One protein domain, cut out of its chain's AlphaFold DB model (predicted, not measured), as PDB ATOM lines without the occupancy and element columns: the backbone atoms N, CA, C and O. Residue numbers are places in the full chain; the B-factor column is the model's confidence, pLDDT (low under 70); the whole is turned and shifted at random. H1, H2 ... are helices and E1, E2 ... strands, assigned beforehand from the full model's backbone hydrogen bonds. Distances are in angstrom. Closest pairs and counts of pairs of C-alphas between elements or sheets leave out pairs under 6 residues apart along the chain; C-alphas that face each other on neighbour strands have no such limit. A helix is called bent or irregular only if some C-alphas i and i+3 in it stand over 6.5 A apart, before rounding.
ATOM      1  N   ARG A 120     -20.854  37.960   4.578       95.12
ATOM      2  CA  ARG A 120     -21.869  38.793   3.940       95.12
ATOM      3  C   ARG A 120     -21.624  38.903   2.442       95.12
ATOM      4  O   ARG A 120     -20.472  38.968   1.986       95.12
ATOM      5  N   ASP A 121     -22.721  38.993   1.715       95.75
ATOM      6  CA  ASP A 121     -22.757  39.463   0.342       95.75
ATOM      7  C   ASP A 121     -22.406  40.958   0.256       95.75
ATOM      8  O   ASP A 121     -22.439  41.702   1.247       95.75
ATOM      9  N   VAL A 122     -22.047  41.403  -0.944       94.69
ATOM     10  CA  VAL A 122     -21.860  42.819  -1.264       94.69
ATOM     11  C   VAL A 122     -22.774  43.146  -2.430       94.69
ATOM     12  O   VAL A 122     -22.577  42.635  -3.531       94.69
ATOM     13  N   LEU A 123     -23.774  43.982  -2.157       95.88
ATOM     14  CA  LEU A 123     -24.684  44.531  -3.157       95.88
ATOM     15  C   LEU A 123     -24.283  45.966  -3.480       95.88
ATOM     16  O   LEU A 123     -23.890  46.717  -2.584       95.88
ATOM     17  N   MET A 124     -24.418  46.345  -4.743       94.69
ATOM     18  CA  MET A 124     -24.174  47.700  -5.230       94.69
ATOM     19  C   MET A 124     -25.204  48.074  -6.297       94.69
ATOM     20  O   MET A 124     -25.863  47.204  -6.863       94.69
ATOM     21  N   LEU A 125     -25.330  49.370  -6.571       95.31
ATOM     22  CA  LEU A 125     -26.141  49.879  -7.674       95.31
ATOM     23  C   LEU A 125     -25.261  50.022  -8.920       95.31
ATOM     24  O   LEU A 125     -24.137  50.524  -8.835       95.31
ATOM     25  N   ASN A 126     -25.751  49.542 -10.061       91.94
ATOM     26  CA  ASN A 126     -25.104  49.765 -11.352       91.94
ATOM     27  C   ASN A 126     -25.425  51.178 -11.895       91.94
ATOM     28  O   ASN A 126     -26.099  51.974 -11.250       91.94
ATOM     29  N   GLU A 127     -24.959  51.497 -13.106       89.81
ATOM     30  CA  GLU A 127     -25.185  52.810 -13.740       89.81
ATOM     31  C   GLU A 127     -26.666  53.141 -14.024       89.81
ATOM     32  O   GLU A 127     -26.988  54.300 -14.272       89.81
ATOM     33  N   ASN A 128     -27.557  52.146 -13.993       89.31
ATOM     34  CA  ASN A 128     -29.001  52.293 -14.196       89.31
ATOM     35  C   ASN A 128     -29.797  52.233 -12.878       89.31
ATOM     36  O   ASN A 128     -31.017  52.091 -12.923       89.31
ATOM     37  N   ASP A 129     -29.119  52.292 -11.727       87.81
ATOM     38  CA  ASP A 129     -29.694  52.093 -10.392       87.81
ATOM     39  C   ASP A 129     -30.325  50.699 -10.171       87.81
ATOM     40  O   ASP A 129     -31.130  50.511  -9.255       87.81
ATOM     41  N   ASP A 130     -29.933  49.685 -10.955       92.44
ATOM     42  CA  ASP A 130     -30.303  48.298 -10.660       92.44
ATOM     43  C   ASP A 130     -29.359  47.706  -9.606       92.44
ATOM     44  O   ASP A 130     -28.140  47.902  -9.649       92.44
ATOM     45  N   ILE A 131     -29.916  46.904  -8.698       95.69
ATOM     46  CA  ILE A 131     -29.143  46.169  -7.696       95.69
ATOM     47  C   ILE A 131     -28.407  45.006  -8.364       95.69
ATOM     48  O   ILE A 131     -29.016  44.163  -9.027       95.69
ATOM     49  N   ILE A 132     -27.098  44.934  -8.137       95.94
ATOM     50  CA  ILE A 132     -26.246  43.820  -8.553       95.94
ATOM     51  C   ILE A 132     -25.460  43.263  -7.364       95.94
ATOM     52  O   ILE A 132     -25.072  43.998  -6.452       95.94
ATOM     53  N   THR A 133     -25.183  41.960  -7.403       96.50
ATOM     54  CA  THR A 133     -24.329  41.275  -6.426       96.50
ATOM     55  C   THR A 133     -22.877  41.316  -6.893       96.50
ATOM     56  O   THR A 133     -22.505  40.650  -7.857       96.50
ATOM     57  N   GLU A 134     -22.040  42.096  -6.210       95.31
ATOM     58  CA  GLU A 134     -20.591  42.144  -6.444       95.31
ATOM     59  C   GLU A 134     -19.898  40.903  -5.866       95.31
ATOM     60  O   GLU A 134     -18.973  40.342  -6.458       95.31
ATOM     61  N   LYS A 135     -20.368  40.453  -4.700       95.62
ATOM     62  CA  LYS A 135     -19.833  39.294  -3.988       95.62
ATOM     63  C   LYS A 135     -20.973  38.495  -3.379       95.62
ATOM     64  O   LYS A 135     -21.758  39.035  -2.609       95.62
ATOM     65  N   GLU A 136     -20.995  37.198  -3.661       96.00
ATOM     66  CA  GLU A 136     -21.935  36.257  -3.053       96.00
ATOM     67  C   GLU A 136     -21.685  36.081  -1.548       96.00
ATOM     68  O   GLU A 136     -20.540  36.014  -1.085       96.00
ATOM     69  N   GLY A 137     -22.776  35.971  -0.789       94.19
ATOM     70  CA  GLY A 137     -22.751  35.675   0.639       94.19
ATOM     71  C   GLY A 137     -22.681  34.176   0.946       94.19
ATOM     72  O   GLY A 137     -22.907  33.302   0.105       94.19
ATOM     73  N   ASN A 138     -22.380  33.858   2.199       95.44
ATOM     74  CA  ASN A 138     -22.363  32.499   2.720       95.44
ATOM     75  C   ASN A 138     -23.801  31.978   2.925       95.44
ATOM     76  O   ASN A 138     -24.634  32.641   3.535       95.44
ATOM     77  N   LYS A 139     -24.099  30.744   2.498       97.69
ATOM     78  CA  LYS A 139     -25.431  30.132   2.691       97.69
ATOM     79  C   LYS A 139     -25.877  30.081   4.158       97.69
ATOM     80  O   LYS A 139     -27.039  30.343   4.446       97.69
ATOM     81  N   LYS A 140     -24.968  29.762   5.085       98.31
ATOM     82  CA  LYS A 140     -25.270  29.736   6.524       98.31
ATOM     83  C   LYS A 140     -25.478  31.137   7.100       98.31
ATOM     84  O   LYS A 140     -26.229  31.280   8.058       98.31
ATOM     85  N   TYR A 141     -24.872  32.166   6.503       98.12
ATOM     86  CA  TYR A 141     -25.171  33.553   6.856       98.12
ATOM     87  C   TYR A 141     -26.617  33.911   6.513       98.12
ATOM     88  O   TYR A 141     -27.322  34.437   7.365       98.12
ATOM     89  N   PHE A 142     -27.095  33.559   5.319       97.81
ATOM     90  CA  PHE A 142     -28.492  33.810   4.957       97.81
ATOM     91  C   PHE A 142     -29.476  32.990   5.800       97.81
ATOM     92  O   PHE A 142     -30.481  33.531   6.247       97.81
ATOM     93  N   GLU A 143     -29.149  31.738   6.138       98.38
ATOM     94  CA  GLU A 143     -29.951  30.979   7.111       98.38
ATOM     95  C   GLU A 143     -29.990  31.679   8.485       98.38
ATOM     96  O   GLU A 143     -31.028  31.712   9.146       98.38
ATOM     97  N   LEU A 144     -28.872  32.265   8.930       98.50
ATOM     98  CA  LEU A 144     -28.840  33.060  10.157       98.50
ATOM     99  C   LEU A 144     -29.721  34.314  10.041       98.50
ATOM    100  O   LEU A 144     -30.460  34.601  10.978       98.50
ATOM    101  N   VAL A 145     -29.688  35.024   8.907       98.25
ATOM    102  CA  VAL A 145     -30.565  36.178   8.639       98.25
ATOM    103  C   VAL A 145     -32.037  35.776   8.743       98.25
ATOM    104  O   VAL A 145     -32.789  36.442   9.448       98.25
ATOM    105  N   GLU A 146     -32.442  34.652   8.143       97.81
ATOM    106  CA  GLU A 146     -33.818  34.141   8.234       97.81
ATOM    107  C   GLU A 146     -34.238  33.851   9.684       97.81
ATOM    108  O   GLU A 146     -35.331  34.230  10.107       97.81
ATOM    109  N   LYS A 147     -33.370  33.214  10.483       97.88
ATOM    110  CA  LYS A 147     -33.666  32.930  11.902       97.88
ATOM    111  C   LYS A 147     -33.772  34.196  12.753       97.88
ATOM    112  O   LYS A 147     -34.437  34.174  13.788       97.88
ATOM    113  N   LEU A 148     -33.097  35.269  12.349       98.25
ATOM    114  CA  LEU A 148     -33.055  36.538  13.068       98.25
ATOM    115  C   LEU A 148     -34.005  37.592  12.490       98.25
ATOM    116  O   LEU A 148     -34.065  38.684  13.044       98.25
ATOM    117  N   ASP A 149     -34.782  37.273  11.450       97.00
ATOM    118  CA  ASP A 149     -35.617  38.217  10.692       97.00
ATOM    119  C   ASP A 149     -36.364  39.224  11.584       97.00
ATOM    120  O   ASP A 149     -36.306  40.430  11.354       97.00
ATOM    121  N   SER A 150     -36.994  38.750  12.660       96.31
ATOM    122  CA  SER A 150     -37.779  39.580  13.588       96.31
ATOM    123  C   SER A 150     -37.015  40.702  14.311       96.31
ATOM    124  O   SER A 150     -37.656  41.585  14.876       96.31
ATOM    125  N   ILE A 151     -35.680  40.652  14.338       96.88
ATOM    126  CA  ILE A 151     -34.818  41.624  15.028       96.88
ATOM    127  C   ILE A 151     -33.847  42.344  14.087       96.88
ATOM    128  O   ILE A 151     -33.031  43.131  14.557       96.88
ATOM    129  N   LEU A 152     -33.872  42.028  12.790       97.75
ATOM    130  CA  LEU A 152     -32.980  42.634  11.807       97.75
ATOM    131  C   LEU A 152     -33.682  43.751  11.041       97.75
ATOM    132  O   LEU A 152     -34.877  43.672  10.749       97.75
ATOM    133  N   ASP A 153     -32.888  44.750  10.677       95.75
ATOM    134  CA  ASP A 153     -33.305  45.849   9.820       95.75
ATOM    135  C   ASP A 153     -33.098  45.507   8.339       95.75
ATOM    136  O   ASP A 153     -32.292  44.641   7.969       95.75
ATOM    137  N   ASP A 154     -33.818  46.233   7.487       96.62
ATOM    138  CA  ASP A 154     -33.689  46.127   6.039       96.62
ATOM    139  C   ASP A 154     -32.282  46.539   5.577       96.62
ATOM    140  O   ASP A 154     -31.644  47.463   6.105       96.62
ATOM    141  N   TYR A 155     -31.789  45.860   4.545       95.94
ATOM    142  CA  TYR A 155     -30.584  46.256   3.846       95.94
ATOM    143  C   TYR A 155     -30.926  47.333   2.822       95.94
ATOM    144  O   TYR A 155     -31.660  47.115   1.857       95.94
ATOM    145  N   ILE A 156     -30.407  48.531   3.069       95.69
ATOM    146  CA  ILE A 156     -30.683  49.710   2.261       95.69
ATOM    147  C   ILE A 156     -29.385  50.167   1.597       95.69
ATOM    148  O   ILE A 156     -28.386  50.425   2.270       95.69
ATOM    149  N   LEU A 157     -29.410  50.290   0.272       94.38
ATOM    150  CA  LEU A 157     -28.376  50.961  -0.508       94.38
ATOM    151  C   LEU A 157     -28.714  52.447  -0.647       94.38
ATOM    152  O   LEU A 157     -29.844  52.876  -0.422       94.38
ATOM    153  N   THR A 158     -27.720  53.250  -1.007       92.75
ATOM    154  CA  THR A 158     -27.910  54.668  -1.329       92.75
ATOM    155  C   THR A 158     -27.500  54.889  -2.775       92.75
ATOM    156  O   THR A 158     -26.394  54.498  -3.151       92.75
ATOM    157  N   ASP A 159     -28.394  55.467  -3.574       89.62
ATOM    158  CA  ASP A 159     -28.120  55.814  -4.969       89.62
ATOM    159  C   ASP A 159     -27.199  57.039  -5.093       89.62
ATOM    160  O   ASP A 159     -26.818  57.682  -4.107       89.62
ATOM    161  N   ASN A 160     -26.834  57.372  -6.330       88.62
ATOM    162  CA  ASN A 160     -25.963  58.512  -6.622       88.62
ATOM    163  C   ASN A 160     -26.594  59.875  -6.262       88.62
ATOM    164  O   ASN A 160     -25.865  60.849  -6.069       88.62
ATOM    165  N   ASP A 161     -27.923  59.943  -6.137       89.12
ATOM    166  CA  ASP A 161     -28.675  61.130  -5.719       89.12
ATOM    167  C   ASP A 161     -28.841  61.219  -4.188       89.12
ATOM    168  O   ASP A 161     -29.417  62.187  -3.679       89.12
ATOM    169  N   GLY A 162     -28.366  60.222  -3.435       88.62
ATOM    170  CA  GLY A 162     -28.524  60.143  -1.984       88.62
ATOM    171  C   GLY A 162     -29.869  59.574  -1.521       88.62
ATOM    172  O   GLY A 162     -30.217  59.732  -0.348       88.62
ATOM    173  N   LYS A 163     -30.651  58.937  -2.399       92.06
ATOM    174  CA  LYS A 163     -31.915  58.285  -2.035       92.06
ATOM    175  C   LYS A 163     -31.683  56.847  -1.589       92.06
ATOM    176  O   LYS A 163     -30.837  56.127  -2.112       92.06
ATOM    177  N   SER A 164     -32.493  56.419  -0.628       93.94
ATOM    178  CA  SER A 164     -32.511  55.045  -0.137       93.94
ATOM    179  C   SER A 164     -33.154  54.094  -1.149       93.94
ATOM    180  O   SER A 164     -34.298  54.296  -1.551       93.94
ATOM    181  N   VAL A 165     -32.443  53.021  -1.490       94.12
ATOM    182  CA  VAL A 165     -32.915  51.918  -2.334       94.12
ATOM    183  C   VAL A 165     -32.972  50.654  -1.480       94.12
ATOM    184  O   VAL A 165     -31.948  50.180  -0.991       94.12
ATOM    185  N   SER A 166     -34.174  50.117  -1.264       94.44
ATOM    186  CA  SER A 166     -34.345  48.851  -0.541       94.44
ATOM    187  C   SER A 166     -33.893  47.685  -1.408       94.44
ATOM    188  O   SER A 166     -34.291  47.598  -2.570       94.44
ATOM    189  N   THR A 167     -33.100  46.774  -0.844       94.75
ATOM    190  CA  THR A 167     -32.686  45.563  -1.561       94.75
ATOM    191  C   THR A 167     -33.750  44.468  -1.544       94.75
ATOM    192  O   THR A 167     -33.647  43.504  -2.296       94.75
ATOM    193  N   GLY A 168     -34.774  44.607  -0.694       93.94
ATOM    194  CA  GLY A 168     -35.743  43.549  -0.405       93.94
ATOM    195  C   GLY A 168     -35.223  42.471   0.554       93.94
ATOM    196  O   GLY A 168     -35.937  41.506   0.814       93.94
ATOM    197  N   GLU A 169     -34.015  42.638   1.095       94.12
ATOM    198  CA  GLU A 169     -33.378  41.707   2.028       94.12
ATOM    199  C   GLU A 169     -33.085  42.397   3.364       94.12
ATOM    200  O   GLU A 169     -32.893  43.610   3.411       94.12
ATOM    201  N   LYS A 170     -33.006  41.629   4.453       97.00
ATOM    202  CA  LYS A 170     -32.532  42.115   5.760       97.00
ATOM    203  C   LYS A 170     -31.054  41.825   5.964       97.00
ATOM    204  O   LYS A 170     -30.488  40.941   5.321       97.00
ATOM    205  N   ARG A 171     -30.415  42.540   6.895       96.50
ATOM    206  CA  ARG A 171     -28.974  42.390   7.149       96.50
ATOM    207  C   ARG A 171     -28.609  42.463   8.620       96.50
ATOM    208  O   ARG A 171     -29.165  43.235   9.390       96.50
ATOM    209  N   ILE A 172     -27.591  41.685   8.987       97.62
ATOM    210  CA  ILE A 172     -26.938  41.808  10.289       97.62
ATOM    211  C   ILE A 172     -25.964  42.989  10.231       97.62
ATOM    212  O   ILE A 172     -24.852  42.882   9.696       97.62
TER     213      ILE A 172
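This is residues 120 to 172 of the 231 residues of an uncharacterized protein of Clostridium sp. CAG:710 (UniProt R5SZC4). Two strand hairpins, E1 with E2 and E3 with E4, lie loosely side by side with their turns at the same end, and the helix H1 crosses the other end, joining E2 to E3 like the base of a U. The hairpins form two separate small sheets, with few close C-alpha pairs between them. The 53 printed residues hold one named helix and four named strands, in the order E1, E2, H1, E3, E4; the class is mixed, helices and strands, and each sheet, E1 - E2 and E3 - E4, is antiparallel. The whole is only just compact, close to loose, with a radius of gyration of the C-alphas of 11.9 A, and is only just elongated, spanning 33 by 21 by 12 A.

E1, residues 122 to 125, and E2, residues 131 to 135, form an antiparallel hairpin, with 147 degrees between their directions. N 124 and O 132 are 3.0 A apart and N 132 and O 124 are 2.9 A apart, both within hydrogen-bond range. H1, residues 139 to 151, is apart from E1. In H1, 7 of 9 O i to N i+4 pairs are within hydrogen-bond range. E3, residues 153 to 158, and E4, residues 164 to 171, form the second antiparallel hairpin, at 144 degrees. Its N 157 and O 165 are 2.8 A apart, and N 171 and O 153 are 3.0 A apart, both within hydrogen-bond range. E4 bends by 92 degrees at residue 168. The closest C-alphas of H1 and E4 are those of Val 145 and Arg 171, 6.6 A apart. Between the hairpins, the closest C-alphas of E1 and E3 are those of Met 124 and Leu 157, 7.1 A apart. Those of E2 and E4 are Ile 131 and Thr 167, also 7.1 A apart. E2 and E3 are apart, and E1 and E4 are only just apart, at 8.2 A.

E1 begins at C-alpha 122, at (-21.860, 42.819, -1.264), and is a strand of four residues. E2 has five residues and measures 12.2 A from first to last C-alpha. H1 runs from C-alpha 139 at (-25.431, 30.132, 2.691) over 19.3 A; it is irregular, with C-alphas 147 and 150 8.0 A apart. E3 measures 15.2 A and E4, the longest strand by residues, 15.0 A, ending at C-alpha 171, at (-28.974, 42.390, 7.149).

The two C-alphas farthest apart are those of Lys 140 and Asp 161, at 33.9 A. The printed part, residues 120 to 172, has no cut, and its four links between named elements are tight. The mean pLDDT of the printed part is 94.9, and no printed residue is under 70.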